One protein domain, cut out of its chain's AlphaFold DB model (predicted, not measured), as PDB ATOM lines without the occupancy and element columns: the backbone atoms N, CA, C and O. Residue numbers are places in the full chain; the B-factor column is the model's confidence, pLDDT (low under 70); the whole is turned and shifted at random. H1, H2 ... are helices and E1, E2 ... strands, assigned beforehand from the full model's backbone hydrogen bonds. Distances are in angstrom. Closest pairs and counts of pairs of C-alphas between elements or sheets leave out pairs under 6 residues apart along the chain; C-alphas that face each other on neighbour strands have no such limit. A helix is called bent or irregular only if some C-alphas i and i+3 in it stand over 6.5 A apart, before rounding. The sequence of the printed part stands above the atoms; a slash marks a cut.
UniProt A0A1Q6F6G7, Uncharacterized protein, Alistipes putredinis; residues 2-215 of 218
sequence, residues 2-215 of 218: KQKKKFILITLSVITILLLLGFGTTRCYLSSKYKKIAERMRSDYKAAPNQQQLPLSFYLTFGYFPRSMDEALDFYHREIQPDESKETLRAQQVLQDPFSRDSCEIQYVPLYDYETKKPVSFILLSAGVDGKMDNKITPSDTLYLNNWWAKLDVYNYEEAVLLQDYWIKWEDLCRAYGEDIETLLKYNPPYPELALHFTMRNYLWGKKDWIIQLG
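AT A GLANCE: This is residues 2 to 215 of the 218 residues of an uncharacterized protein of Alistipes putredinis (UniProt A0A1Q6F6G7). A small antiparallel sheet of three strands, E1, E2 and E3, forms the core of a body of helices and long loops, and one very long helix, H1, runs along this body and sticks out of it as an arm with residues 2 to 25. H2, H3 and H4 cluster at the end of the body away from that arm, while H5 packs beside edge strand E3 with residues 157 to 167. The printed part has 214 residues, with seven named helices and three named strands in the order H1 H2 H3 H4 E1 E2 H5 H6 H7 E3, and its class is mostly helix. The whole is loose, with a radius of gyration of the C-alphas of 22.4 A and spans of 85 by 40 by 34 A, the arm making the length.

IN THESE COORDINATES: E1 is residues 107 to 112, E2 is residues 119 to 126, 20.0 A long, and E3 is residues 210 to 214, ending with C-alpha 214 at (32.898, -53.358, 44.202). H1, residues 2 to 51, runs 69.9 A from C-alpha 2 at (50.992, 9.722, 40.634). It has a kink of 39 degrees near residue 45 and is irregular, with C-alphas 46 and 49 7.6 A apart. H2 is residues 53 to 62, H3 residues 69 to 79 and H4 residues 86 to 92. H5, residues 157 to 177, is 30.3 A long; H6 is residues 181 to 187 and H7 residues 200 to 205.

HOW THE PARTS SIT: E1 and E2 form an antiparallel hairpin, with N 109 and O 123 2.8 A apart. E3 is antiparallel to E2, with N 212 and O 124 2.9 A apart. H5 only grazes the sheet; its closest C-alpha pair with E3 is Ala 160 and Ile 211, 7.2 A. H1, H2 and H3 only graze it too. H1 touches H7 with residues 27 to 31 alone, about perpendicular at 84 degrees, the closest C-alphas being Leu 30 and Met 200, 7.2 A. H2 touches H3, closest C-alphas Leu 54 and Ala 72, 5.2 A. H3 touches H4, closest C-alphas His 77 and Lys 86, 6.4 A. H5 and H6 are near each other, and H5 and H7 are apart. Every O i to N i+4 pair is within hydrogen-bond range in H2, H3, H4, H5 and H7, against 40 of 46 in H1 and 2 of 3 in H6.

THE WHOLE: The C-alphas farthest apart, Lys 2 and Asp 83, are 87.3 A apart. The printed part has no cut. The links H4 to E1, E2 to H5 and H6 to H7 are long. Mean pLDDT of the printed part is 80.6; 47 residues are under 70, among them 38 to 50 and 178 to 201.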
ATOM      1  N   LYS A   2      50.699  10.586  41.811       65.94
ATOM      2  CA  LYS A   2      50.992   9.722  40.634       65.94
ATOM      3  C   LYS A   2      52.081   8.658  40.871       65.94
ATOM      4  O   LYS A   2      51.932   7.528  40.421       65.94
ATOM      5  N   GLN A   3      53.143   9.000  41.601       71.25
ATOM      6  CA  GLN A   3      54.287   8.107  41.839       71.25
ATOM      7  C   GLN A   3      53.945   6.942  42.791       71.25
ATOM      8  O   GLN A   3      54.253   5.797  42.481       71.25
ATOM      9  N   LYS A   4      53.192   7.209  43.874       76.00
ATOM     10  CA  LYS A   4      52.644   6.169  44.770       76.00
ATOM     11  C   LYS A   4      51.735   5.181  44.028       76.00
ATOM     12  O   LYS A   4      51.853   3.983  44.243       76.00
ATOM     13  N   LYS A   5      50.875   5.660  43.117       79.88
ATOM     14  CA  LYS A   5      50.011   4.788  42.297       79.88
ATOM     15  C   LYS A   5      50.817   3.877  41.360       79.88
ATOM     16  O   LYS A   5      50.491   2.703  41.254       79.88
ATOM     17  N   LYS A   6      51.887   4.387  40.730       83.25
ATOM     18  CA  LYS A   6      52.800   3.570  39.904       83.25
ATOM     19  C   LYS A   6      53.527   2.500  40.723       83.25
ATOM     20  O   LYS A   6      53.611   1.369  40.270       83.25
ATOM     21  N   PHE A   7      54.010   2.847  41.917       87.94
ATOM     22  CA  PHE A   7      54.680   1.892  42.803       87.94
ATOM     23  C   PHE A   7      53.740   0.754  43.219       87.94
ATOM     24  O   PHE A   7      54.084  -0.405  43.033       87.94
ATOM     25  N   ILE A   8      52.518   1.079  43.661       89.81
ATOM     26  CA  ILE A   8      51.492   0.082  44.014       89.81
ATOM     27  C   ILE A   8      51.183  -0.844  42.829       89.81
ATOM     28  O   ILE A   8      51.090  -2.053  43.012       89.81
ATOM     29  N   LEU A   9      51.058  -0.294  41.616       91.38
ATOM     30  CA  LEU A   9      50.793  -1.088  40.415       91.38
ATOM     31  C   LEU A   9      51.934  -2.073  40.122       91.38
ATOM     32  O   LEU A   9      51.678  -3.237  39.849       91.38
ATOM     33  N   ILE A  10      53.191  -1.623  40.225       92.31
ATOM     34  CA  ILE A  10      54.371  -2.479  40.035       92.31
ATOM     35  C   ILE A  10      54.401  -3.578  41.098       92.31
ATOM     36  O   ILE A  10      54.576  -4.743  40.755       92.31
ATOM     37  N   THR A  11      54.182  -3.236  42.370       93.00
ATOM     38  CA  THR A  11      54.143  -4.216  43.463       93.00
ATOM     39  C   THR A  11      53.056  -5.268  43.237       93.00
ATOM     40  O   THR A  11      53.336  -6.457  43.353       93.00
ATOM     41  N   LEU A  12      51.843  -4.862  42.847       94.88
ATOM     42  CA  LEU A  12      50.753  -5.789  42.527       94.88
ATOM     43  C   LEU A  12      51.086  -6.677  41.324       94.88
ATOM     44  O   LEU A  12      50.837  -7.880  41.376       94.88
ATOM     45  N   SER A  13      51.687  -6.122  40.269       93.81
ATOM     46  CA  SER A  13      52.126  -6.903  39.107       93.81
ATOM     47  C   SER A  13      53.179  -7.942  39.488       93.81
ATOM     48  O   SER A  13      53.060  -9.098  39.093       93.81
ATOM     49  N   VAL A  14      54.173  -7.569  40.302       95.56
ATOM     50  CA  VAL A  14      55.210  -8.495  40.786       95.56
ATOM     51  C   VAL A  14      54.595  -9.607  41.638       95.56
ATOM     52  O   VAL A  14      54.879 -10.778  41.397       95.56
ATOM     53  N   ILE A  15      53.709  -9.267  42.580       96.38
ATOM     54  CA  ILE A  15      52.993 -10.258  43.401       96.38
ATOM     55  C   ILE A  15      52.189 -11.210  42.510       96.38
ATOM     56  O   ILE A  15      52.254 -12.422  42.689       96.38
ATOM     57  N   THR A  16      51.478 -10.681  41.515       95.31
ATOM     58  CA  THR A  16      50.668 -11.488  40.592       95.31
ATOM     59  C   THR A  16      51.536 -12.458  39.791       95.31
ATOM     60  O   THR A  16      51.194 -13.632  39.677       95.31
ATOM     61  N   ILE A  17      52.687 -12.007  39.286       95.44
ATOM     62  CA  ILE A  17      53.634 -12.861  38.556       95.44
ATOM     63  C   ILE A  17      54.167 -13.978  39.460       95.44
ATOM     64  O   ILE A  17      54.187 -15.137  39.047       95.44
ATOM     65  N   LEU A  18      54.553 -13.661  40.699       95.56
ATOM     66  CA  LEU A  18      55.028 -14.663  41.658       95.56
ATOM     67  C   LEU A  18      53.944 -15.692  41.997       95.56
ATOM     68  O   LEU A  18      54.236 -16.885  42.053       95.56
ATOM     69  N   LEU A  19      52.689 -15.257  42.156       93.94
ATOM     70  CA  LEU A  19      51.555 -16.156  42.379       93.94
ATOM     71  C   LEU A  19      51.307 -17.071  41.174       93.94
ATOM     72  O   LEU A  19      51.103 -18.269  41.360       93.94
ATOM     73  N   LEU A  20      51.375 -16.548  39.945       93.56
ATOM     74  CA  LEU A  20      51.215 -17.347  38.725       93.56
ATOM     75  C   LEU A  20      52.344 -18.374  38.558       93.56
ATOM     76  O   LEU A  20      52.075 -19.529  38.226       93.56
ATOM     77  N   LEU A  21      53.593 -17.986  38.833       92.75
ATOM     78  CA  LEU A  21      54.742 -18.896  38.805       92.75
ATOM     79  C   LEU A  21      54.637 -19.977  39.890       92.75
ATOM     80  O   LEU A  21      54.851 -21.159  39.613       92.75
ATOM     81  N   GLY A  22      54.265 -19.597  41.114       89.94
ATOM     82  CA  GLY A  22      54.040 -20.537  42.213       89.94
ATOM     83  C   GLY A  22      52.904 -21.520  41.913       89.94
ATOM     84  O   GLY A  22      53.040 -22.724  42.124       89.94
ATOM     85  N   PHE A  23      51.807 -21.033  41.334       87.94
ATOM     86  CA  PHE A  23      50.689 -21.874  40.911       87.94
ATOM     87  C   PHE A  23      51.088 -22.837  39.785       87.94
ATOM     88  O   PHE A  23      50.780 -24.027  39.852       87.94
ATOM     89  N   GLY A  24      51.816 -22.348  38.776       86.44
ATOM     90  CA  GLY A  24      52.298 -23.159  37.659       86.44
ATOM     91  C   GLY A  24      53.231 -24.283  38.109       86.44
ATOM     92  O   GLY A  24      53.021 -25.441  37.751       86.44
ATOM     93  N   THR A  25      54.217 -23.969  38.952       87.19
ATOM     94  CA  THR A  25      55.156 -24.969  39.489       87.19
ATOM     95  C   THR A  25      54.452 -26.002  40.368       87.19
ATOM     96  O   THR A  25      54.675 -27.202  40.194       87.19
ATOM     97  N   THR A  26      53.533 -25.567  41.235       84.69
ATOM     98  CA  THR A  26      52.724 -26.465  42.076       84.69
ATOM     99  C   THR A  26      51.865 -27.401  41.228       84.69
ATOM    100  O   THR A  26      51.847 -28.610  41.463       84.69
ATOM    101  N   ARG A  27      51.200 -26.880  40.190       81.75
ATOM    102  CA  ARG A  27      50.385 -27.690  39.276       81.75
ATOM    103  C   ARG A  27      51.226 -28.746  38.554       81.75
ATOM    104  O   ARG A  27      50.808 -29.899  38.483       81.75
ATOM    105  N   CYS A  28      52.407 -28.381  38.055       83.50
ATOM    106  CA  CYS A  28      53.321 -29.321  37.399       83.50
ATOM    107  C   CYS A  28      53.812 -30.413  38.361       83.50
ATOM    108  O   CYS A  28      53.805 -31.594  38.007       83.50
ATOM    109  N   TYR A  29      54.187 -30.034  39.585       84.69
ATOM    110  CA  TYR A  29      54.612 -30.978  40.618       84.69
ATOM    111  C   TYR A  29      53.505 -31.986  40.960       84.69
ATOM    112  O   TYR A  29      53.731 -33.197  40.898       84.69
ATOM    113  N   LEU A  30      52.293 -31.500  41.250       79.38
ATOM    114  CA  LEU A  30      51.147 -32.352  41.576       79.38
ATOM    115  C   LEU A  30      50.751 -33.247  40.397       79.38
ATOM    116  O   LEU A  30      50.494 -34.430  40.596       79.38
ATOM    117  N   SER A  31      50.786 -32.730  39.166       74.56
ATOM    118  CA  SER A  31      50.519 -33.526  37.962       74.56
ATOM    119  C   SER A  31      51.548 -34.642  37.755       74.56
ATOM    120  O   SER A  31      51.182 -35.731  37.317       74.56
ATOM    121  N   SER A  32      52.826 -34.402  38.062       77.50
ATOM    122  CA  SER A  32      53.871 -35.428  37.971       77.50
ATOM    123  C   SER A  32      53.708 -36.497  39.052       77.50
ATOM    124  O   SER A  32      53.775 -37.690  38.752       77.50
ATOM    125  N   LYS A  33      53.436 -36.078  40.296       77.12
ATOM    126  CA  LYS A  33      53.106 -36.994  41.397       77.12
ATOM    127  C   LYS A  33      51.888 -37.849  41.035       77.12
ATOM    128  O   LYS A  33      51.923 -39.057  41.244       77.12
ATOM    129  N   TYR A  34      50.866 -37.243  40.429       72.19
ATOM    130  CA  TYR A  34      49.672 -37.944  39.973       72.19
ATOM    131  C   TYR A  34      49.952 -38.988  38.912       72.19
ATOM    132  O   TYR A  34      49.548 -40.133  39.069       72.19
ATOM    133  N   LYS A  35      50.685 -38.621  37.861       70.81
ATOM    134  CA  LYS A  35      51.008 -39.558  36.789       70.81
ATOM    135  C   LYS A  35      51.662 -40.832  37.337       70.81
ATOM    136  O   LYS A  35      51.229 -41.923  36.996       70.81
ATOM    137  N   LYS A  36      52.618 -40.689  38.262       75.88
ATOM    138  CA  LYS A  36      53.278 -41.831  38.922       75.88
ATOM    139  C   LYS A  36      52.312 -42.678  39.750       75.88
ATOM    140  O   LYS A  36      52.412 -43.898  39.755       75.88
ATOM    141  N   ILE A  37      51.401 -42.022  40.460       71.88
ATOM    142  CA  ILE A  37      50.371 -42.670  41.265       71.88
ATOM    143  C   ILE A  37      49.404 -43.463  40.371       71.88
ATOM    144  O   ILE A  37      49.192 -44.642  40.618       71.88
ATOM    145  N   ALA A  38      48.870 -42.851  39.314       67.38
ATOM    146  CA  ALA A  38      47.954 -43.500  38.378       67.38
ATOM    147  C   ALA A  38      48.627 -44.653  37.618       67.38
ATOM    148  O   ALA A  38      48.010 -45.688  37.386       67.38
ATOM    149  N   GLU A  39      49.902 -44.504  37.251       69.56
ATOM    150  CA  GLU A  39      50.700 -45.579  36.648       69.56
ATOM    151  C   GLU A  39      50.907 -46.745  37.621       69.56
ATOM    152  O   GLU A  39      50.730 -47.896  37.222       69.56
ATOM    153  N   ARG A  40      51.214 -46.457  38.895       67.62
ATOM    154  CA  ARG A  40      51.311 -47.473  39.951       67.62
ATOM    155  C   ARG A  40      49.975 -48.182  40.152       67.62
ATOM    156  O   ARG A  40      49.935 -49.395  40.036       67.62
ATOM    157  N   MET A  41      48.882 -47.440  40.332       66.12
ATOM    158  CA  MET A  41      47.527 -47.996  40.410       66.12
ATOM    159  C   MET A  41      47.235 -48.906  39.216       66.12
ATOM    160  O   MET A  41      46.824 -50.041  39.385       66.12
ATOM    161  N   ARG A  42      47.493 -48.449  37.988       63.62
ATOM    162  CA  ARG A  42      47.235 -49.245  36.783       63.62
ATOM    163  C   ARG A  42      48.107 -50.502  36.694       63.62
ATOM    164  O   ARG A  42      47.726 -51.442  36.003       63.62
ATOM    165  N   SER A  43      49.281 -50.506  37.317       64.69
ATOM    166  CA  SER A  43      50.142 -51.684  37.433       64.69
ATOM    167  C   SER A  43      49.635 -52.637  38.514       64.69
ATOM    168  O   SER A  43      49.452 -53.816  38.241       64.69
ATOM    169  N   ASP A  44      49.364 -52.118  39.707       60.03
ATOM    170  CA  ASP A  44      49.026 -52.906  40.891       60.03
ATOM    171  C   ASP A  44      47.593 -53.459  40.790       60.03
ATOM    172  O   ASP A  44      47.358 -54.626  41.082       60.03
ATOM    173  N   TYR A  45      46.650 -52.696  40.230       59.69
ATOM    174  CA  TYR A  45      45.275 -53.152  39.986       59.69
ATOM    175  C   TYR A  45      45.123 -54.065  38.764       59.69
ATOM    176  O   TYR A  45      44.058 -54.644  38.578       59.69
ATOM    177  N   LYS A  46      46.176 -54.307  37.965       58.88
ATOM    178  CA  LYS A  46      46.171 -55.483  37.068       58.88
ATOM    179  C   LYS A  46      46.171 -56.798  37.856       58.88
ATOM    180  O   LYS A  46      45.792 -57.817  37.291       58.88
ATOM    181  N   ALA A  47      46.578 -56.776  39.129       56.69
ATOM    182  CA  ALA A  47      46.531 -57.918  40.038       56.69
ATOM    183  C   ALA A  47      45.220 -58.003  40.845       56.69
ATOM    184  O   ALA A  47      45.100 -58.866  41.705       56.69
ATOM    185  N   ALA A  48      44.218 -57.166  40.554       55.56
ATOM    186  CA  ALA A  48      42.900 -57.212  41.191       55.56
ATOM    187  C   ALA A  48      42.182 -58.583  41.163       55.56
ATOM    188  O   ALA A  48      41.501 -58.885  42.146       55.56
ATOM    189  N   PRO A  49      42.376 -59.471  40.157       57.88
ATOM    190  CA  PRO A  49      41.885 -60.848  40.246       57.88
ATOM    191  C   PRO A  49      42.355 -61.574  41.515       57.88
ATOM    192  O   PRO A  49      41.623 -62.391  42.068       57.88
ATOM    193  N   ASN A  50      43.542 -61.231  42.024       66.25
ATOM    194  CA  ASN A  50      44.072 -61.830  43.238       66.25
ATOM    195  C   ASN A  50      43.362 -61.302  44.486       66.25
ATOM    196  O   ASN A  50      43.121 -62.099  45.370       66.25
ATOM    197  N   GLN A  51      42.968 -60.023  44.556       73.75
ATOM    198  CA  GLN A  51      42.302 -59.419  45.732       73.75
ATOM    199  C   GLN A  51      40.883 -59.964  45.979       73.75
ATOM    200  O   GLN A  51      40.335 -59.826  47.074       73.75
ATOM    201  N   GLN A  52      40.268 -60.556  44.953       75.62
ATOM    202  CA  GLN A  52      38.939 -61.165  45.024       75.62
ATOM    203  C   GLN A  52      38.970 -62.660  45.316       75.62
ATOM    204  O   GLN A  52      37.933 -63.226  45.654       75.62
ATOM    205  N   GLN A  53      40.129 -63.304  45.191       81.81
ATOM    206  CA  GLN A  53      40.231 -64.756  45.221       81.81
ATOM    207  C   GLN A  53      39.692 -65.345  46.526       81.81
ATOM    208  O   GLN A  53      38.904 -66.293  46.479       81.81
ATOM    209  N   LEU A  54      40.072 -64.788  47.683       89.44
ATOM    210  CA  LEU A  54      39.594 -65.309  48.967       89.44
ATOM    211  C   LEU A  54      38.090 -65.055  49.158       89.44
ATOM    212  O   LEU A  54      37.375 -66.032  49.401       89.44
ATOM    213  N   PRO A  55      37.564 -63.814  49.010       89.38
ATOM    214  CA  PRO A  55      36.124 -63.577  49.126       89.38
ATOM    215  C   PRO A  55      35.293 -64.411  48.155       89.38
ATOM    216  O   PRO A  55      34.219 -64.885  48.522       89.38
ATOM    217  N   LEU A  56      35.794 -64.618  46.937       84.94
ATOM    218  CA  LEU A  56      35.083 -65.379  45.927       84.94
ATOM    219  C   LEU A  56      35.063 -66.878  46.232       84.94
ATOM    220  O   LEU A  56      34.017 -67.510  46.130       84.94
ATOM    221  N   SER A  57      36.193 -67.450  46.649       87.19
ATOM    222  CA  SER A  57      36.255 -68.871  47.027       87.19
ATOM    223  C   SER A  57      35.297 -69.182  48.181       87.19
ATOM    224  O   SER A  57      34.638 -70.223  48.195       87.19
ATOM    225  N   PHE A  58      35.193 -68.253  49.136       92.31
ATOM    226  CA  PHE A  58      34.226 -68.327  50.226       92.31
ATOM    227  C   PHE A  58      32.789 -68.303  49.689       92.31
ATOM    228  O   PHE A  58      31.989 -69.187  49.996       92.31
ATOM    229  N   TYR A  59      32.479 -67.333  48.828       88.44
ATOM    230  CA  TYR A  59      31.164 -67.194  48.214       88.44
ATOM    231  C   TYR A  59      30.735 -68.445  47.432       88.44
ATOM    232  O   TYR A  59      29.645 -68.955  47.676       88.44
ATOM    233  N   LEU A  60      31.601 -69.006  46.583       85.06
ATOM    234  CA  LEU A  60      31.295 -70.212  45.798       85.06
ATOM    235  C   LEU A  60      30.966 -71.431  46.675       85.06
ATOM    236  O   LEU A  60      30.288 -72.354  46.231       85.06
ATOM    237  N   THR A  61      31.422 -71.430  47.927       90.00
ATOM    238  CA  THR A  61      31.165 -72.511  48.882       90.00
ATOM    239  C   THR A  61      29.879 -72.293  49.677       90.00
ATOM    240  O   THR A  61      29.150 -73.246  49.950       90.00
ATOM    241  N   PHE A  62      29.595 -71.050  50.076       91.12
ATOM    242  CA  PHE A  62      28.529 -70.751  51.039       91.12
ATOM    243  C   PHE A  62      27.317 -70.008  50.456       91.12
ATOM    244  O   PHE A  62      26.280 -69.941  51.122       91.12
ATOM    245  N   GLY A  63      27.427 -69.455  49.247       87.44
ATOM    246  CA  GLY A  63      26.404 -68.616  48.613       87.44
ATOM    247  C   GLY A  63      26.222 -67.252  49.286       87.44
ATOM    248  O   GLY A  63      25.114 -66.731  49.323       87.44
ATOM    249  N   TYR A  64      27.264 -66.730  49.940       90.75
ATOM    250  CA  TYR A  64      27.333 -65.365  50.477       90.75
ATOM    251  C   TYR A  64      28.799 -64.973  50.721       90.75
ATOM    252  O   TYR A  64      29.656 -65.840  50.891       90.75
ATOM    253  N   PHE A  65      29.098 -63.676  50.746       92.88
ATOM    254  CA  PHE A  65      30.456 -63.168  50.958       92.88
ATOM    255  C   PHE A  65      30.882 -63.215  52.437       92.88
ATOM    256  O   PHE A  65      30.036 -63.197  53.333       92.88
ATOM    257  N   PRO A  66      32.192 -63.261  52.736       94.56
ATOM    258  CA  PRO A  66      32.673 -63.255  54.112       94.56
ATOM    259  C   PRO A  66      32.444 -61.893  54.786       94.56
ATOM    260  O   PRO A  66      32.320 -60.851  54.148       94.56
ATOM    261  N   ARG A  67      32.410 -61.877  56.115       94.06
ATOM    262  CA  ARG A  67      32.280 -60.666  56.942       94.06
ATOM    263  C   ARG A  67      33.598 -59.909  57.061       94.06
ATOM    264  O   ARG A  67      33.596 -58.731  57.414       94.06
ATOM    265  N   SER A  68      34.720 -60.570  56.804       92.62
ATOM    266  CA  SER A  68      36.043 -59.955  56.785       92.62
ATOM    267  C   SER A  68      36.987 -60.695  55.841       92.62
ATOM    268  O   SER A  68      36.777 -61.861  55.503       92.62
ATOM    269  N   MET A  69      38.076 -60.029  55.458       91.06
ATOM    270  CA  MET A  69      39.161 -60.679  54.721       91.06
ATOM    271  C   MET A  69      39.802 -61.818  55.531       91.06
ATOM    272  O   MET A  69      40.185 -62.836  54.964       91.06
ATOM    273  N   ASP A  70      39.875 -61.680  56.858       93.12
ATOM    274  CA  ASP A  70      40.435 -62.716  57.734       93.12
ATOM    275  C   ASP A  70      39.558 -63.973  57.765       93.12
ATOM    276  O   ASP A  70      40.087 -65.079  57.736       93.12
ATOM    277  N   GLU A  71      38.228 -63.825  57.739       95.12
ATOM    278  CA  GLU A  71      37.309 -64.964  57.620       95.12
ATOM    279  C   GLU A  71      37.489 -65.689  56.278       95.12
ATOM    280  O   GLU A  71      37.539 -66.920  56.233       95.12
ATOM    281  N   ALA A  72      37.647 -64.926  55.193       94.06
ATOM    282  CA  ALA A  72      37.931 -65.469  53.867       94.06
ATOM    283  C   ALA A  72      39.255 -66.251  53.847       94.06
ATOM    284  O   ALA A  72      39.325 -67.360  53.316       94.06
ATOM    285  N   LEU A  73      40.299 -65.676  54.451       94.75
ATOM    286  CA  LEU A  73      41.631 -66.263  54.553       94.75
ATOM    287  C   LEU A  73      41.630 -67.535  55.405       94.75
ATOM    288  O   LEU A  73      42.221 -68.536  55.004       94.75
ATOM    289  N   ASP A  74      40.958 -67.514  56.556       96.38
ATOM    290  CA  ASP A  74      40.843 -68.672  57.442       96.38
ATOM    291  C   ASP A  74      40.127 -69.838  56.752       96.38
ATOM    292  O   ASP A  74      40.563 -70.985  56.873       96.38
ATOM    293  N   PHE A  75      39.062 -69.553  55.998       96.12
ATOM    294  CA  PHE A  75      38.393 -70.547  55.162       96.12
ATOM    295  C   PHE A  75      39.323 -71.094  54.076       96.12
ATOM    296  O   PHE A  75      39.491 -72.308  53.975       96.12
ATOM    297  N   TYR A  76      39.946 -70.215  53.287       93.31
ATOM    298  CA  TYR A  76      40.767 -70.625  52.150       93.31
ATOM    299  C   TYR A  76      41.958 -71.476  52.583       93.31
ATOM    300  O   TYR A  76      42.233 -72.513  51.985       93.31
ATOM    301  N   HIS A  77      42.623 -71.075  53.666       95.81
ATOM    302  CA  HIS A  77      43.676 -71.866  54.280       95.81
ATOM    303  C   HIS A  77      43.136 -73.224  54.733       95.81
ATOM    304  O   HIS A  77      43.700 -74.251  54.396       95.81
ATOM    305  N   ARG A  78      42.028 -73.273  55.481       95.62
ATOM    306  CA  ARG A  78      41.540 -74.544  56.035       95.62
ATOM    307  C   ARG A  78      41.057 -75.532  54.969       95.62
ATOM    308  O   ARG A  78      41.307 -76.723  55.118       95.62
ATOM    309  N   GLU A  79      40.359 -75.054  53.943       94.44
ATOM    310  CA  GLU A  79      39.602 -75.913  53.020       94.44
ATOM    311  C   GLU A  79      40.238 -76.041  51.628       94.44
ATOM    312  O   GLU A  79      40.005 -77.038  50.949       94.44
ATOM    313  N   ILE A  80      41.023 -75.052  51.181       89.44
ATOM    314  CA  ILE A  80      41.518 -74.984  49.795       89.44
ATOM    315  C   ILE A  80      43.036 -75.181  49.718       89.44
ATOM    316  O   ILE A  80      43.505 -75.973  48.903       89.44
ATOM    317  N   GLN A  81      43.810 -74.478  50.547       92.00
ATOM    318  CA  GLN A  81      45.278 -74.559  50.570       92.00
ATOM    319  C   GLN A  81      45.823 -74.675  52.008       92.00
ATOM    320  O   GLN A  81      46.433 -73.728  52.504       92.00
ATOM    321  N   PRO A  82      45.628 -75.826  52.684       94.38
ATOM    322  CA  PRO A  82      46.053 -76.021  54.078       94.38
ATOM    323  C   PRO A  82      47.561 -76.166  54.270       94.38
ATOM    324  O   PRO A  82      48.048 -75.993  55.386       94.38
ATOM    325  N   ASP A  83      48.294 -76.479  53.201       96.75
ATOM    326  CA  ASP A  83      49.749 -76.638  53.238       96.75
ATOM    327  C   ASP A  83      50.498 -75.295  53.115       96.75
ATOM    328  O   ASP A  83      51.686 -75.213  53.431       96.75
ATOM    329  N   GLU A  84      49.818 -74.237  52.660       94.44
ATOM    330  CA  GLU A  84      50.384 -72.899  52.475       94.44
ATOM    331  C   GLU A  84      50.138 -72.050  53.727       94.44
ATOM    332  O   GLU A  84      49.049 -72.072  54.295       94.44
ATOM    333  N   SER A  85      51.117 -71.258  54.173       95.50
ATOM    334  CA  SER A  85      50.911 -70.421  55.362       95.50
ATOM    335  C   SER A  85      49.922 -69.280  55.087       95.50
ATOM    336  O   SER A  85      49.872 -68.721  53.986       95.50
ATOM    337  N   LYS A  86      49.163 -68.866  56.112       93.81
ATOM    338  CA  LYS A  86      48.227 -67.733  56.004       93.81
ATOM    339  C   LYS A  86      48.916 -66.434  55.591       93.81
ATOM    340  O   LYS A  86      48.327 -65.639  54.867       93.81
ATOM    341  N   GLU A  87      50.155 -66.220  56.019       91.88
ATOM    342  CA  GLU A  87      50.958 -65.058  55.641       91.88
ATOM    343  C   GLU A  87      51.266 -65.063  54.141       91.88
ATOM    344  O   GLU A  87      51.101 -64.033  53.484       91.88
ATOM    345  N   THR A  88      51.654 -66.214  53.582       90.31
ATOM    346  CA  THR A  88      51.907 -66.333  52.143       90.31
ATOM    347  C   THR A  88      50.625 -66.145  51.341       90.31
ATOM    348  O   THR A  88      50.607 -65.353  50.398       90.31
ATOM    349  N   LEU A  89      49.535 -66.799  51.746       90.25
ATOM    350  CA  LEU A  89      48.223 -66.648  51.111       90.25
ATOM    351  C   LEU A  89      47.753 -65.189  51.124       90.25
ATOM    352  O   LEU A  89      47.300 -64.675  50.103       90.25
ATOM    353  N   ARG A  90      47.925 -64.480  52.247       89.38
ATOM    354  CA  ARG A  90      47.599 -63.052  52.348       89.38
ATOM    355  C   ARG A  90      48.484 -62.196  51.443       89.38
ATOM    356  O   ARG A  90      47.983 -61.289  50.785       89.38
ATOM    357  N   ALA A  91      49.781 -62.489  51.360       85.81
ATOM    358  CA  ALA A  91      50.700 -61.759  50.487       85.81
ATOM    359  C   ALA A  91      50.347 -61.917  48.995       85.81
ATOM    360  O   ALA A  91      50.466 -60.955  48.233       85.81
ATOM    361  N   GLN A  92      49.851 -63.089  48.581       85.25
ATOM    362  CA  GLN A  92      49.393 -63.343  47.207       85.25
ATOM    363  C   GLN A  92      48.207 -62.458  46.798       85.25
ATOM    364  O   GLN A  92      48.055 -62.155  45.614       85.25
ATOM    365  N   GLN A  93      47.401 -62.004  47.763       82.31
ATOM    366  CA  GLN A  93      46.260 -61.122  47.513       82.31
ATOM    367  C   GLN A  93      46.669 -59.694  47.133       82.31
ATOM    368  O   GLN A  93      45.836 -58.955  46.628       82.31
ATOM    369  N   VAL A  94      47.923 -59.277  47.360       80.56
ATOM    370  CA  VAL A  94      48.397 -57.909  47.057       80.56
ATOM    371  C   VAL A  94      47.494 -56.838  47.703       80.56
ATOM    372  O   VAL A  94      47.060 -55.883  47.063       80.56
ATOM    373  N   LEU A  95      47.176 -57.007  48.992       83.25
ATOM    374  CA  LEU A  95      46.282 -56.100  49.732       83.25
ATOM    375  C   LEU A  95      46.948 -54.790  50.156       83.25
ATOM    376  O   LEU A  95      46.279 -53.920  50.700       83.25
ATOM    377  N   GLN A  96      48.250 -54.628  49.929       84.81
ATOM    378  CA  GLN A  96      48.970 -53.412  50.282       84.81
ATOM    379  C   GLN A  96      48.358 -52.198  49.572       84.81
ATOM    380  O   GLN A  96      48.375 -52.131  48.344       84.81
ATOM    381  N   ASP A  97      47.866 -51.215  50.330       82.75
ATOM    382  CA  ASP A  97      47.300 -50.010  49.730       82.75
ATOM    383  C   ASP A  97      48.422 -49.126  49.157       82.75
ATOM    384  O   ASP A  97      49.264 -48.637  49.921       82.75
ATOM    385  N   PRO A  98      48.453 -48.869  47.833       75.75
ATOM    386  CA  PRO A  98      49.486 -48.039  47.219       75.75
ATOM    387  C   PRO A  98      49.424 -46.565  47.652       75.75
ATOM    388  O   PRO A  98      50.380 -45.823  47.395       75.75
ATOM    389  N   PHE A  99      48.322 -46.138  48.274       78.00
ATOM    390  CA  PHE A  99      48.127 -44.785  48.791       78.00
ATOM    391  C   PHE A  99      48.496 -44.610  50.245       78.00
ATOM    392  O   PHE A  99      48.882 -43.505  50.638       78.00
ATOM    393  N   SER A 100      48.380 -45.670  51.037       82.31
ATOM    394  CA  SER A 100      48.595 -45.580  52.470       82.31
ATOM    395  C   SER A 100      50.021 -45.122  52.774       82.31
ATOM    396  O   SER A 100      50.997 -45.744  52.351       82.31
ATOM    397  N   ARG A 101      50.157 -44.063  53.580       76.44
ATOM    398  CA  ARG A 101      51.472 -43.610  54.073       76.44
ATOM    399  C   ARG A 101      52.095 -44.590  55.060       76.44
ATOM    400  O   ARG A 101      53.314 -44.719  55.083       76.44
ATOM    401  N   ASP A 102      51.251 -45.282  55.819       78.06
ATOM    402  CA  ASP A 102      51.660 -46.184  56.898       78.06
ATOM    403  C   ASP A 102      51.722 -47.650  56.441       78.06
ATOM    404  O   ASP A 102      51.745 -48.563  57.261       78.06
ATOM    405  N   SER A 103      51.716 -47.885  55.123       69.38
ATOM    406  CA  SER A 103      51.638 -49.227  54.539       69.38
ATOM    407  C   SER A 103      50.475 -50.072  55.085       69.38
ATOM    408  O   SER A 103      50.588 -51.290  55.202       69.38
ATOM    409  N   CYS A 104      49.330 -49.461  55.384       81.88
ATOM    410  CA  CYS A 104      48.101 -50.180  55.675       81.88
ATOM    411  C   CYS A 104      47.600 -50.942  54.444       81.88
ATOM    412  O   CYS A 104      47.896 -50.602  53.296       81.88
ATOM    413  N   GLU A 105      46.836 -51.993  54.706       87.94
ATOM    414  CA  GLU A 105      46.135 -52.729  53.668       87.94
ATOM    415  C   GLU A 105      44.878 -51.984  53.216       87.94
ATOM    416  O   GLU A 105      44.292 -51.189  53.955       87.94
ATOM    417  N   ILE A 106      44.452 -52.296  51.998       87.56
ATOM    418  CA  ILE A 106      43.117 -52.021  51.488       87.56
ATOM    419  C   ILE A 106      42.102 -52.606  52.470       87.56
ATOM    420  O   ILE A 106      42.165 -53.782  52.838       87.56
ATOM    421  N   GLN A 107      41.136 -51.792  52.872       89.88
ATOM    422  CA  GLN A 107      40.113 -52.207  53.814       89.88
ATOM    423  C   GLN A 107      38.979 -52.938  53.087       89.88
ATOM    424  O   GLN A 107      38.333 -52.386  52.198       89.88
ATOM    425  N   TYR A 108      38.715 -54.177  53.502       90.94
ATOM    426  CA  TYR A 108      37.540 -54.939  53.086       90.94
ATOM    427  C   TYR A 108      36.315 -54.526  53.905       90.94
ATOM    428  O   TYR A 108      36.356 -54.535  55.137       90.94
ATOM    429  N   VAL A 109      35.217 -54.204  53.224       92.62
ATOM    430  CA  VAL A 109      33.964 -53.773  53.845       92.62
ATOM    431  C   VAL A 109      32.810 -54.617  53.305       92.62
ATOM    432  O   VAL A 109      32.429 -54.429  52.152       92.62
ATOM    433  N   PRO A 110      32.223 -55.531  54.094       93.31
ATOM    434  CA  PRO A 110      31.067 -56.304  53.650       93.31
ATOM    435  C   PRO A 110      29.831 -55.412  53.466       93.31
ATOM    436  O   PRO A 110      29.547 -54.534  54.287       93.31
ATOM    437  N   LEU A 111      29.066 -55.687  52.412       92.62
ATOM    438  CA  LEU A 111      27.760 -55.094  52.154       92.62
ATOM    439  C   LEU A 111      26.676 -56.130  52.402       92.62
ATOM    440  O   LEU A 111      26.657 -57.195  51.786       92.62
ATOM    441  N   TYR A 112      25.765 -55.801  53.306       93.12
ATOM    442  CA  TYR A 112      24.721 -56.707  53.745       93.12
ATOM    443  C   TYR A 112      23.435 -56.500  52.962       93.12
ATOM    444  O   TYR A 112      23.048 -55.369  52.653       93.12
ATOM    445  N   ASP A 113      22.728 -57.595  52.728       91.62
ATOM    446  CA  ASP A 113      21.322 -57.523  52.386       91.62
ATOM    447  C   ASP A 113      20.496 -57.157  53.632       91.62
ATOM    448  O   ASP A 113      20.802 -57.534  54.774       91.62
ATOM    449  N   TYR A 114      19.451 -56.359  53.418       89.62
ATOM    450  CA  TYR A 114      18.649 -55.822  54.505       89.62
ATOM    451  C   TYR A 114      17.782 -56.892  55.169       89.62
ATOM    452  O   TYR A 114      17.593 -56.830  56.387       89.62
ATOM    453  N   GLU A 115      17.277 -57.866  54.417       90.31
ATOM    454  CA  GLU A 115      16.329 -58.860  54.923       90.31
ATOM    455  C   GLU A 115      17.045 -60.065  55.532       90.31
ATOM    456  O   GLU A 115      16.820 -60.420  56.690       90.31
ATOM    457  N   THR A 116      17.959 -60.660  54.774       91.25
ATOM    458  CA  THR A 116      18.673 -61.891  55.132       91.25
ATOM    459  C   THR A 116      19.803 -61.660  56.130       91.25
ATOM    460  O   THR A 116      20.256 -62.612  56.771       91.25
ATOM    461  N   LYS A 117      20.275 -60.411  56.267       91.38
ATOM    462  CA  LYS A 117      21.436 -60.032  57.092       91.38
ATOM    463  C   LYS A 117      22.719 -60.783  56.722       91.38
ATOM    464  O   LYS A 117      23.632 -60.883  57.546       91.38
ATOM    465  N   LYS A 118      22.808 -61.302  55.498       92.44
ATOM    466  CA  LYS A 118      24.023 -61.916  54.956       92.44
ATOM    467  C   LYS A 118      24.821 -60.892  54.141       92.44
ATOM    468  O   LYS A 118      24.204 -60.011  53.542       92.44
ATOM    469  N   PRO A 119      26.163 -60.980  54.111       93.25
ATOM    470  CA  PRO A 119      26.958 -60.205  53.171       93.25
ATOM    471  C   PRO A 119      26.697 -60.705  51.747       93.25
ATOM    472  O   PRO A 119      26.997 -61.850  51.423       93.25
ATOM    473  N   VAL A 120      26.127 -59.849  50.911       89.62
ATOM    474  CA  VAL A 120      25.802 -60.145  49.503       89.62
ATOM    475  C   VAL A 120      26.747 -59.448  48.533       89.62
ATOM    476  O   VAL A 120      26.761 -59.744  47.349       89.62
ATOM    477  N   SER A 121      27.582 -58.541  49.040       88.75
ATOM    478  CA  SER A 121      28.660 -57.922  48.281       88.75
ATOM    479  C   SER A 121      29.725 -57.368  49.230       88.75
ATOM    480  O   SER A 121      29.680 -57.591  50.441       88.75
ATOM    481  N   PHE A 122      30.690 -56.625  48.695       89.50
ATOM    482  CA  PHE A 122      31.703 -55.926  49.472       89.50
ATOM    483  C   PHE A 122      32.257 -54.703  48.736       89.50
ATOM    484  O   PHE A 122      32.126 -54.564  47.524       89.50
ATOM    485  N   ILE A 123      32.920 -53.828  49.482       89.12
ATOM    486  CA  ILE A 123      33.680 -52.682  48.987       89.12
ATOM    487  C   ILE A 123      35.132 -52.872  49.411       89.12
ATOM    488  O   ILE A 123      35.409 -53.232  50.556       89.12
ATOM    489  N   LEU A 124      36.060 -52.611  48.495       87.81
ATOM    490  CA  LEU A 124      37.470 -52.436  48.829       87.81
ATOM    491  C   LEU A 124      37.781 -50.939  48.904       87.81
ATOM    492  O   LEU A 124      37.616 -50.220  47.912       87.81
ATOM    493  N   LEU A 125      38.210 -50.479  50.081       88.69
ATOM    494  CA  LEU A 125      38.548 -49.084  50.355       88.69
ATOM    495  C   LEU A 125      40.060 -48.867  50.428       88.69
ATOM    496  O   LEU A 125      40.786 -49.614  51.080       88.69
ATOM    497  N   SER A 126      40.516 -47.796  49.788       86.81
ATOM    498  CA  SER A 126      41.884 -47.281  49.843       86.81
ATOM    499  C   SER A 126      41.894 -45.913  50.518       86.81
ATOM    500  O   SER A 126      40.980 -45.115  50.330       86.81
ATOM    501  N   ALA A 127      42.976 -45.616  51.227       86.81
ATOM    502  CA  ALA A 127      43.252 -44.377  51.941       86.81
ATOM    503  C   ALA A 127      43.346 -43.120  51.048       86.81
ATOM    504  O   ALA A 127      43.605 -42.029  51.548       86.81
ATOM    505  N   GLY A 128      43.217 -43.251  49.721       82.94
ATOM    506  CA  GLY A 128      43.101 -42.114  48.807       82.94
ATOM    507  C   GLY A 128      44.365 -41.253  48.661       82.94
ATOM    508  O   GLY A 128      45.420 -41.506  49.226       82.94
ATOM    509  N   VAL A 129      44.300 -40.195  47.846       78.25
ATOM    510  CA  VAL A 129      45.453 -39.316  47.508       78.25
ATOM    511  C   VAL A 129      46.249 -38.787  48.703       78.25
ATOM    512  O   VAL A 129      47.452 -38.525  48.569       78.25
ATOM    513  N   ASP A 130      45.582 -38.507  49.818       80.94
ATOM    514  CA  ASP A 130      46.217 -37.982  51.018       80.94
ATOM    515  C   ASP A 130      46.831 -39.095  51.868       80.94
ATOM    516  O   ASP A 130      47.735 -38.803  52.656       80.94
ATOM    517  N   GLY A 131      46.486 -40.353  51.596       83.12
ATOM    518  CA  GLY A 131      47.155 -41.549  52.084       83.12
ATOM    519  C   GLY A 131      46.830 -41.870  53.531       83.12
ATOM    520  O   GLY A 131      47.660 -42.464  54.225       83.12
ATOM    521  N   LYS A 132      45.659 -41.430  53.987       88.38
ATOM    522  CA  LYS A 132      45.149 -41.659  55.329       88.38
ATOM    523  C   LYS A 132      43.731 -42.206  55.227       88.38
ATOM    524  O   LYS A 132      42.885 -41.568  54.631       88.38
ATOM    525  N   MET A 133      43.488 -43.350  55.865       88.81
ATOM    526  CA  MET A 133      42.140 -43.905  55.969       88.81
ATOM    527  C   MET A 133      41.276 -42.986  56.845       88.81
ATOM    528  O   MET A 133      41.581 -42.780  58.030       88.81
ATOM    529  N   ASP A 134      40.231 -42.404  56.267       88.50
ATOM    530  CA  ASP A 134      39.362 -41.427  56.930       88.50
ATOM    531  C   ASP A 134      38.018 -42.021  57.376       88.50
ATOM    532  O   ASP A 134      37.487 -41.626  58.423       88.50
ATOM    533  N   ASN A 135      37.502 -43.019  56.658       89.19
ATOM    534  CA  ASN A 135      36.317 -43.774  57.036       89.19
ATOM    535  C   ASN A 135      36.656 -44.720  58.188       89.19
ATOM    536  O   ASN A 135      37.445 -45.657  58.078       89.19
ATOM    537  N   LYS A 136      36.019 -44.484  59.337       86.06
ATOM    538  CA  LYS A 136      36.156 -45.331  60.524       86.06
ATOM    539  C   LYS A 136      35.007 -46.317  60.579       86.06
ATOM    540  O   LYS A 136      33.971 -46.027  61.169       86.06
ATOM    541  N   ILE A 137      35.211 -47.476  59.971       84.12
ATOM    542  CA  ILE A 137      34.255 -48.581  60.008       84.12
ATOM    543  C   ILE A 137      34.633 -49.490  61.174       84.12
ATOM    544  O   ILE A 137      35.748 -50.007  61.239       84.12
ATOM    545  N   THR A 138      33.719 -49.655  62.122       79.81
ATOM    546  CA  THR A 138      33.879 -50.559  63.264       79.81
ATOM    547  C   THR A 138      33.185 -51.897  62.995       79.81
ATOM    548  O   THR A 138      32.272 -51.949  62.176       79.81
ATOM    549  N   PRO A 139      33.518 -52.985  63.716       71.06
ATOM    550  CA  PRO A 139      32.796 -54.256  63.582       71.06
ATOM    551  C   PRO A 139      31.286 -54.169  63.872       71.06
ATOM    552  O   PRO A 139      30.528 -55.035  63.444       71.06
ATOM    553  N   SER A 140      30.837 -53.143  64.604       76.38
ATOM    554  CA  SER A 140      29.413 -52.864  64.839       76.38
ATOM    555  C   SER A 140      28.729 -52.116  63.693       76.38
ATOM    556  O   SER A 140      27.501 -52.027  63.669       76.38
ATOM    557  N   ASP A 141      29.489 -51.553  62.755       85.88
ATOM    558  CA  ASP A 141      28.920 -50.894  61.593       85.88
ATOM    559  C   ASP A 141      28.445 -51.928  60.577       85.88
ATOM    560  O   ASP A 141      29.225 -52.668  59.987       85.88
ATOM    561  N   THR A 142      27.139 -51.947  60.331       90.31
ATOM    562  CA  THR A 142      26.554 -52.656  59.192       90.31
ATOM    563  C   THR A 142      26.303 -51.657  58.071       90.31
ATOM    564  O   THR A 142      25.614 -50.651  58.282       90.31
ATOM    565  N   LEU A 143      26.874 -51.917  56.896       93.19
ATOM    566  CA  LEU A 143      26.581 -51.196  55.660       93.19
ATOM    567  C   LEU A 143      25.707 -52.093  54.791       93.19
ATOM    568  O   LEU A 143      26.002 -53.278  54.651       93.19
ATOM    569  N   TYR A 144      24.635 -51.543  54.224       91.88
ATOM    570  CA  TYR A 144      23.739 -52.312  53.365       91.88
ATOM    571  C   TYR A 144      23.992 -52.012  51.894       91.88
ATOM    572  O   TYR A 144      24.355 -50.891  51.531       91.88
ATOM    573  N   LEU A 145      23.757 -53.010  51.045       88.56
ATOM    574  CA  LEU A 145      23.948 -52.920  49.597       88.56
ATOM    575  C   LEU A 145      23.252 -51.697  48.981       88.56
ATOM    576  O   LEU A 145      23.796 -51.038  48.104       88.56
ATOM    577  N   ASN A 146      22.065 -51.362  49.478       86.62
ATOM    578  CA  ASN A 146      21.211 -50.302  48.949       86.62
ATOM    579  C   ASN A 146      21.407 -48.928  49.613       86.62
ATOM    580  O   ASN A 146      20.626 -48.018  49.337       86.62
ATOM    581  N   ASN A 147      22.364 -48.772  50.537       88.38
ATOM    582  CA  ASN A 147      22.571 -47.495  51.231       88.38
ATOM    583  C   ASN A 147      23.983 -47.264  51.789       88.38
ATOM    584  O   ASN A 147      24.171 -46.345  52.589       88.38
ATOM    585  N   TRP A 148      24.971 -48.076  51.406       89.25
ATOM    586  CA  TRP A 148      26.334 -48.019  51.947       89.25
ATOM    587  C   TRP A 148      26.935 -46.608  51.886       89.25
ATOM    588  O   TRP A 148      27.656 -46.179  52.788       89.25
ATOM    589  N   TRP A 149      26.568 -45.845  50.862       88.06
ATOM    590  CA  TRP A 149      27.025 -44.483  50.639       88.06
ATOM    591  C   TRP A 149      26.534 -43.452  51.641       88.06
ATOM    592  O   TRP A 149      27.133 -42.391  51.774       88.06
ATOM    593  N   ALA A 150      25.460 -43.743  52.369       87.50
ATOM    594  CA  ALA A 150      25.009 -42.874  53.445       87.50
ATOM    595  C   ALA A 150      26.015 -42.844  54.610       87.50
ATOM    596  O   ALA A 150      25.976 -41.925  55.427       87.50
ATOM    597  N   LYS A 151      26.894 -43.854  54.699       87.81
ATOM    598  CA  LYS A 151      27.921 -43.974  55.739       87.81
ATOM    599  C   LYS A 151      29.342 -43.694  55.258       87.81
ATOM    600  O   LYS A 151      30.164 -43.329  56.094       87.81
ATOM    601  N   LEU A 152      29.639 -43.888  53.974       89.88
ATOM    602  CA  LEU A 152      30.992 -43.713  53.446       89.88
ATOM    603  C   LEU A 152      31.202 -42.315  52.869       89.88
ATOM    604  O   LEU A 152      30.469 -41.883  51.984       89.88
ATOM    605  N   ASP A 153      32.259 -41.645  53.323       89.00
ATOM    606  CA  ASP A 153      32.746 -40.413  52.715       89.00
ATOM    607  C   ASP A 153      33.898 -40.730  51.753       89.00
ATOM    608  O   ASP A 153      35.056 -40.868  52.152       89.00
ATOM    609  N   VAL A 154      33.562 -40.897  50.472       87.31
ATOM    610  CA  VAL A 154      34.506 -41.262  49.402       87.31
ATOM    611  C   VAL A 154      34.448 -40.259  48.250       87.31
ATOM    612  O   VAL A 154      33.468 -39.526  48.098       87.31
ATOM    613  N   TYR A 155      35.494 -40.182  47.421       81.38
ATOM    614  CA  TYR A 155      35.461 -39.253  46.275       81.38
ATOM    615  C   TYR A 155      34.665 -39.758  45.084       81.38
ATOM    616  O   TYR A 155      34.051 -38.947  44.403       81.38
ATOM    617  N   ASN A 156      34.736 -41.056  44.801       80.56
ATOM    618  CA  ASN A 156      34.185 -41.663  43.594       80.56
ATOM    619  C   ASN A 156      32.844 -42.355  43.867       80.56
ATOM    620  O   ASN A 156      32.571 -43.444  43.367       80.56
ATOM    621  N   TYR A 157      32.044 -41.742  44.745       84.00
ATOM    622  CA  TYR A 157      30.738 -42.252  45.145       84.00
ATOM    623  C   TYR A 157      29.791 -42.379  43.945       84.00
ATOM    624  O   TYR A 157      29.177 -43.426  43.761       84.00
ATOM    625  N   GLU A 158      29.681 -41.324  43.133       82.56
ATOM    626  CA  GLU A 158      28.742 -41.280  42.008       82.56
ATOM    627  C   GLU A 158      29.095 -42.346  40.968       82.56
ATOM    628  O   GLU A 158      28.227 -43.095  40.524       82.56
ATOM    629  N   GLU A 159      30.379 -42.478  40.637       78.94
ATOM    630  CA  GLU A 159      30.879 -43.502  39.725       78.94
ATOM    631  C   GLU A 159      30.640 -44.910  40.278       78.94
ATOM    632  O   GLU A 159      30.205 -45.793  39.541       78.94
ATOM    633  N   ALA A 160      30.882 -45.120  41.575       80.12
ATOM    634  CA  ALA A 160      30.649 -46.406  42.221       80.12
ATOM    635  C   ALA A 160      29.163 -46.801  42.208       80.12
ATOM    636  O   ALA A 160      28.858 -47.946  41.892       80.12
ATOM    637  N   VAL A 161      28.231 -45.877  42.471       80.94
ATOM    638  CA  VAL A 161      26.786 -46.166  42.376       80.94
ATOM    639  C   VAL A 161      26.361 -46.457  40.945       80.94
ATOM    640  O   VAL A 161      25.643 -47.424  40.709       80.94
ATOM    641  N   LEU A 162      26.832 -45.678  39.969       79.88
ATOM    642  CA  LEU A 162      26.513 -45.929  38.561       79.88
ATOM    643  C   LEU A 162      26.993 -47.310  38.101       79.88
ATOM    644  O   LEU A 162      26.309 -47.986  37.332       79.88
ATOM    645  N   LEU A 163      28.160 -47.742  38.578       75.00
ATOM    646  CA  LEU A 163      28.669 -49.080  38.303       75.00
ATOM    647  C   LEU A 163      27.900 -50.153  39.053       75.00
ATOM    648  O   LEU A 163      27.639 -51.197  38.470       75.00
ATOM    649  N   GLN A 164      27.490 -49.902  40.293       75.62
ATOM    650  CA  GLN A 164      26.607 -50.806  41.018       75.62
ATOM    651  C   GLN A 164      25.305 -51.048  40.231       75.62
ATOM    652  O   GLN A 164      24.927 -52.192  39.990       75.62
ATOM    653  N   ASP A 165      24.669 -49.983  39.738       75.50
ATOM    654  CA  ASP A 165      23.459 -50.069  38.911       75.50
ATOM    655  C   ASP A 165      23.700 -50.807  37.588       75.50
ATOM    656  O   ASP A 165      22.821 -51.518  37.091       75.50
ATOM    657  N   TYR A 166      24.878 -50.624  36.986       73.00
ATOM    658  CA  TYR A 166      25.282 -51.374  35.799       73.00
ATOM    659  C   TYR A 166      25.403 -52.870  36.101       73.00
ATOM    660  O   TYR A 166      24.942 -53.681  35.303       73.00
ATOM    661  N   TRP A 167      25.963 -53.229  37.259       71.12
ATOM    662  CA  TRP A 167      26.114 -54.618  37.687       71.12
ATOM    663  C   TRP A 167      24.790 -55.330  37.861       71.12
ATOM    664  O   TRP A 167      24.618 -56.397  37.282       71.12
ATOM    665  N   ILE A 168      23.840 -54.703  38.552       72.06
ATOM    666  CA  ILE A 168      22.494 -55.261  38.736       72.06
ATOM    667  C   ILE A 168      21.858 -55.560  37.370       72.06
ATOM    668  O   ILE A 168      21.382 -56.662  37.113       72.06
ATOM    669  N   LYS A 169      21.925 -54.602  36.435       72.12
ATOM    670  CA  LYS A 169      21.357 -54.770  35.087       72.12
ATOM    671  C   LYS A 169      22.075 -55.835  34.261       72.12
ATOM    672  O   LYS A 169      21.440 -56.511  33.456       72.12
ATOM    673  N   TRP A 170      23.395 -55.931  34.391       69.56
ATOM    674  CA  TRP A 170      24.197 -56.914  33.669       69.56
ATOM    675  C   TRP A 170      23.951 -58.331  34.190       69.56
ATOM    676  O   TRP A 170      23.793 -59.258  33.400       69.56
ATOM    677  N   GLU A 171      23.840 -58.493  35.504       68.25
ATOM    678  CA  GLU A 171      23.510 -59.768  36.131       68.25
ATOM    679  C   GLU A 171      22.114 -60.260  35.725       68.25
ATOM    680  O   GLU A 171      21.965 -61.412  35.312       68.25
ATOM    681  N   ASP A 172      21.110 -59.377  35.753       71.62
ATOM    682  CA  ASP A 172      19.754 -59.676  35.280       71.62
ATOM    683  C   ASP A 172      19.762 -60.201  33.834       71.62
ATOM    684  O   ASP A 172      19.052 -61.155  33.499       71.62
ATOM    685  N   LEU A 173      20.600 -59.608  32.973       67.50
ATOM    686  CA  LEU A 173      20.789 -60.064  31.598       67.50
ATOM    687  C   LEU A 173      21.429 -61.455  31.555       67.50
ATOM    688  O   LEU A 173      20.893 -62.344  30.900       67.50
ATOM    689  N   CYS A 174      22.536 -61.686  32.259       68.69
ATOM    690  CA  CYS A 174      23.206 -62.989  32.261       68.69
ATOM    691  C   CYS A 174      22.307 -64.117  32.776       68.69
ATOM    692  O   CYS A 174      22.256 -65.183  32.158       68.69
ATOM    693  N   ARG A 175      21.515 -63.862  33.829       69.75
ATOM    694  CA  ARG A 175      20.486 -64.795  34.318       69.75
ATOM    695  C   ARG A 175      19.437 -65.088  33.242       69.75
ATOM    696  O   ARG A 175      19.072 -66.245  33.050       69.75
ATOM    697  N   ALA A 176      18.983 -64.069  32.509       72.00
ATOM    698  CA  ALA A 176      18.024 -64.242  31.416       72.00
ATOM    699  C   ALA A 176      18.579 -65.077  30.245       72.00
ATOM    700  O   ALA A 176      17.811 -65.769  29.575       72.00
ATOM    701  N   TYR A 177      19.895 -65.043  30.012       70.62
ATOM    702  CA  TYR A 177      20.570 -65.803  28.953       70.62
ATOM    703  C   TYR A 177      21.159 -67.149  29.411       70.62
ATOM    704  O   TYR A 177      21.629 -67.914  28.571       70.62
ATOM    705  N   GLY A 178      21.082 -67.477  30.706       69.44
ATOM    706  CA  GLY A 178      21.587 -68.734  31.263       69.44
ATOM    707  C   GLY A 178      23.115 -68.834  31.292       69.44
ATOM    708  O   GLY A 178      23.643 -69.944  31.262       69.44
ATOM    709  N   GLU A 179      23.820 -67.698  31.314       67.75
ATOM    710  CA  GLU A 179      25.274 -67.695  31.479       67.75
ATOM    711  C   GLU A 179      25.671 -67.956  32.936       67.75
ATOM    712  O   GLU A 179      24.983 -67.561  33.878       67.75
ATOM    713  N   ASP A 180      26.789 -68.655  33.109       67.50
ATOM    714  CA  ASP A 180      27.304 -69.085  34.402       67.50
ATOM    715  C   ASP A 180      28.058 -67.944  35.131       67.50
ATOM    716  O   ASP A 180      28.851 -67.204  34.542       67.50
ATOM    717  N   ILE A 181      27.821 -67.827  36.441       62.03
ATOM    718  CA  ILE A 181      28.447 -66.848  37.345       62.03
ATOM    719  C   ILE A 181      29.978 -67.001  37.393       62.03
ATOM    720  O   ILE A 181      30.698 -66.009  37.469       62.03
ATOM    721  N   GLU A 182      30.507 -68.216  37.282       60.62
ATOM    722  CA  GLU A 182      31.944 -68.502  37.246       60.62
ATOM    723  C   GLU A 182      32.613 -67.872  36.007       60.62
ATOM    724  O   GLU A 182      33.709 -67.303  36.088       60.62
ATOM    725  N   THR A 183      31.906 -67.857  34.874       61.38
ATOM    726  CA  THR A 183      32.304 -67.142  33.654       61.38
ATOM    727  C   THR A 183      32.245 -65.620  33.837       61.38
ATOM    728  O   THR A 183      33.163 -64.923  33.396       61.38
ATOM    729  N   LEU A 184      31.243 -65.089  34.549       58.31
ATOM    730  CA  LEU A 184      31.146 -63.655  34.876       58.31
ATOM    731  C   LEU A 184      32.333 -63.158  35.713       58.31
ATOM    732  O   LEU A 184      32.897 -62.093  35.453       58.31
ATOM    733  N   LEU A 185      32.743 -63.961  36.690       55.69
ATOM    734  CA  LEU A 185      33.806 -63.636  37.639       55.69
ATOM    735  C   LEU A 185      35.205 -63.685  37.021       55.69
ATOM    736  O   LEU A 185      36.099 -62.943  37.430       55.69
ATOM    737  N   LYS A 186      35.407 -64.537  36.013       54.75
ATOM    738  CA  LYS A 186      36.717 -64.747  35.386       54.75
ATOM    739  C   LYS A 186      37.170 -63.582  34.502       54.75
ATOM    740  O   LYS A 186      38.376 -63.430  34.297       54.75
ATOM    741  N   TYR A 187      36.246 -62.788  33.953       49.34
ATOM    742  CA  TYR A 187      36.578 -61.901  32.831       49.34
ATOM    743  C   TYR A 187      36.515 -60.394  33.094       49.34
ATOM    744  O   TYR A 187      37.240 -59.697  32.393       49.34
ATOM    745  N   ASN A 188      35.738 -59.866  34.052       53.59
ATOM    746  CA  ASN A 188      35.737 -58.420  34.353       53.59
ATOM    747  C   ASN A 188      34.913 -58.078  35.613       53.59
ATOM    748  O   ASN A 188      33.724 -57.800  35.483       53.59
ATOM    749  N   PRO A 189      35.495 -58.019  36.823       53.25
ATOM    750  CA  PRO A 189      34.811 -57.363  37.936       53.25
ATOM    751  C   PRO A 189      34.657 -55.848  37.672       53.25
ATOM    752  O   PRO A 189      35.447 -55.274  36.911       53.25
ATOM    753  N   PRO A 190      33.660 -55.170  38.278       57.28
ATOM    754  CA  PRO A 190      33.530 -53.729  38.148       57.28
ATOM    755  C   PRO A 190      34.691 -53.079  38.857       57.28
ATOM    756  O   PRO A 190      34.882 -53.241  40.066       57.28
ATOM    757  N   TYR A 191      35.357 -52.204  38.136       61.19
ATOM    758  CA  TYR A 191      36.145 -51.179  38.777       61.19
ATOM    759  C   TYR A 191      35.333 -49.900  38.682       61.19
ATOM    760  O   TYR A 191      34.943 -49.543  37.564       61.19
ATOM    761  N   PRO A 192      35.114 -49.176  39.801       57.88
ATOM    762  CA  PRO A 192      35.050 -47.723  39.718       57.88
ATOM    763  C   PRO A 192      36.115 -47.309  38.729       57.88
ATOM    764  O   PRO A 192      37.260 -47.732  38.907       57.88
ATOM    765  N   GLU A 193      35.760 -46.579  37.664       58.59
ATOM    766  CA  GLU A 193      36.802 -45.976  36.844       58.59
ATOM    767  C   GLU A 193      37.699 -45.252  37.840       58.59
ATOM    768  O   GLU A 193      37.251 -44.315  38.504       58.59
ATOM    769  N   LEU A 194      38.908 -45.792  38.047       53.00
ATOM    770  CA  LEU A 194      39.888 -45.272  38.986       53.00
ATOM    771  C   LEU A 194      40.173 -43.888  38.469       53.00
ATOM    772  O   LEU A 194      40.944 -43.791  37.515       53.00
ATOM    773  N   ALA A 195      39.445 -42.902  39.007       49.12
ATOM    774  CA  ALA A 195      39.076 -41.677  38.319       49.12
ATOM    775  C   ALA A 195      40.176 -41.314  37.336       49.12
ATOM    776  O   ALA A 195      41.229 -40.834  37.755       49.12
ATOM    777  N   LEU A 196      39.992 -41.609  36.040       45.53
ATOM    778  CA  LEU A 196      41.062 -41.454  35.041       45.53
ATOM    779  C   LEU A 196      41.552 -39.991  34.972       45.53
ATOM    780  O   LEU A 196      42.544 -39.664  34.314       45.53
ATOM    781  N   HIS A 197      40.899 -39.104  35.725       55.38
ATOM    782  CA  HIS A 197      41.163 -37.696  35.879       55.38
ATOM    783  C   HIS A 197      41.203 -37.292  37.362       55.38
ATOM    784  O   HIS A 197      40.256 -36.704  37.885       55.38
ATOM    785  N   PHE A 198      42.323 -37.508  38.060       59.94
ATOM    786  CA  PHE A 198      42.514 -36.785  39.316       59.94
ATOM    787  C   PHE A 198      42.620 -35.299  39.005       59.94
ATOM    788  O   PHE A 198      43.409 -34.854  38.164       59.94
ATOM    789  N   THR A 199      41.840 -34.511  39.734       63.19
ATOM    790  CA  THR A 199      41.898 -33.061  39.633       63.19
ATOM    791  C   THR A 199      42.857 -32.507  40.680       63.19
ATOM    792  O   THR A 199      43.117 -33.116  41.717       63.19
ATOM    793  N   MET A 200      43.359 -31.293  40.456       66.19
ATOM    794  CA  MET A 200      44.180 -30.600  41.456       66.19
ATOM    795  C   MET A 200      43.426 -30.386  42.782       66.19
ATOM    796  O   MET A 200      44.054 -30.280  43.834       66.19
ATOM    797  N   ARG A 201      42.082 -30.375  42.744       69.31
ATOM    798  CA  ARG A 201      41.237 -30.299  43.939       69.31
ATOM    799  C   ARG A 201      41.446 -31.509  44.848       69.31
ATOM    800  O   ARG A 201      41.562 -31.321  46.054       69.31
ATOM    801  N   ASN A 202      41.568 -32.702  44.269       74.12
ATOM    802  CA  ASN A 202      41.770 -33.943  45.016       74.12
ATOM    803  C   ASN A 202      43.072 -33.875  45.834       74.12
ATOM    804  O   ASN A 202      43.102 -34.313  46.967       74.12
ATOM    805  N   TYR A 203      44.130 -33.241  45.323       70.38
ATOM    806  CA  TYR A 203      45.389 -33.087  46.067       70.38
ATOM    807  C   TYR A 203      45.340 -32.067  47.203       70.38
ATOM    808  O   TYR A 203      45.961 -32.270  48.241       70.38
ATOM    809  N   LEU A 204      44.692 -30.927  46.967       69.25
ATOM    810  CA  LEU A 204      44.763 -29.783  47.879       69.25
ATOM    811  C   LEU A 204      43.742 -29.865  49.009       69.25
ATOM    812  O   LEU A 204      43.995 -29.369  50.104       69.25
ATOM    813  N   TRP A 205      42.593 -30.477  48.739       70.88
ATOM    814  CA  TRP A 205      41.488 -30.582  49.692       70.88
ATOM    815  C   TRP A 205      41.080 -32.021  49.950       70.88
ATOM    816  O   TRP A 205      39.997 -32.275  50.475       70.88
ATOM    817  N   GLY A 206      41.945 -32.946  49.562       69.44
ATOM    818  CA  GLY A 206      41.656 -34.341  49.680       69.44
ATOM    819  C   GLY A 206      41.748 -34.878  51.096       69.44
ATOM    820  O   GLY A 206      42.788 -34.697  51.719       69.44
ATOM    821  N   LYS A 207      40.655 -35.471  51.583       79.38
ATOM    822  CA  LYS A 207      40.496 -36.036  52.936       79.38
ATOM    823  C   LYS A 207      39.442 -37.150  52.964       79.38
ATOM    824  O   LYS A 207      38.537 -37.133  53.796       79.38
ATOM    825  N   LYS A 208      39.404 -37.951  51.909       84.50
ATOM    826  CA  LYS A 208      38.369 -38.968  51.723       84.50
ATOM    827  C   LYS A 208      39.036 -40.230  51.225       84.50
ATOM    828  O   LYS A 208      40.054 -40.160  50.538       84.50
ATOM    829  N   ASP A 209      38.411 -41.360  51.486       87.31
ATOM    830  CA  ASP A 209      38.891 -42.622  50.945       87.31
ATOM    831  C   ASP A 209      38.405 -42.815  49.505       87.31
ATOM    832  O   ASP A 209      37.599 -42.043  48.961       87.31
ATOM    833  N   TRP A 210      38.895 -43.873  48.870       85.06
ATOM    834  CA  TRP A 210      38.437 -44.312  47.561       85.06
ATOM    835  C   TRP A 210      37.926 -45.721  47.570       85.06
ATOM    836  O   TRP A 210      38.540 -46.621  48.134       85.06
ATOM    837  N   ILE A 211      36.864 -45.910  46.802       83.56
ATOM    838  CA  ILE A 211      36.442 -47.235  46.400       83.56
ATOM    839  C   ILE A 211      37.325 -47.640  45.238       83.56
ATOM    840  O   ILE A 211      37.372 -46.961  44.214       83.56
ATOM    841  N   ILE A 212      38.038 -48.739  45.397       75.69
ATOM    842  CA  ILE A 212      38.893 -49.272  44.334       75.69
ATOM    843  C   ILE A 212      38.226 -50.448  43.626       75.69
ATOM    844  O   ILE A 212      38.600 -50.783  42.507       75.69
ATOM    845  N   GLN A 213      37.210 -51.043  44.260       74.81
ATOM    846  CA  GLN A 213      36.462 -52.157  43.709       74.81
ATOM    847  C   GLN A 213      35.127 -52.342  44.428       74.81
ATOM    848  O   GLN A 213      35.036 -52.144  45.644       74.81
ATOM    849  N   LEU A 214      34.132 -52.796  43.670       74.50
ATOM    850  CA  LEU A 214      32.898 -53.358  44.202       74.50
ATOM    851  C   LEU A 214      32.916 -54.872  43.969       74.50
ATOM    852  O   LEU A 214      33.345 -55.343  42.914       74.50
ATOM    853  N   GLY A 215      32.517 -55.635  44.982       69.00
ATOM    854  CA  GLY A 215      32.255 -57.062  44.842       69.00
ATOM    855  C   GLY A 215      31.053 -57.312  43.935       69.00
ATOM    856  O   GLY A 215      30.285 -56.395  43.638       69.00
TER     857      GLY A 215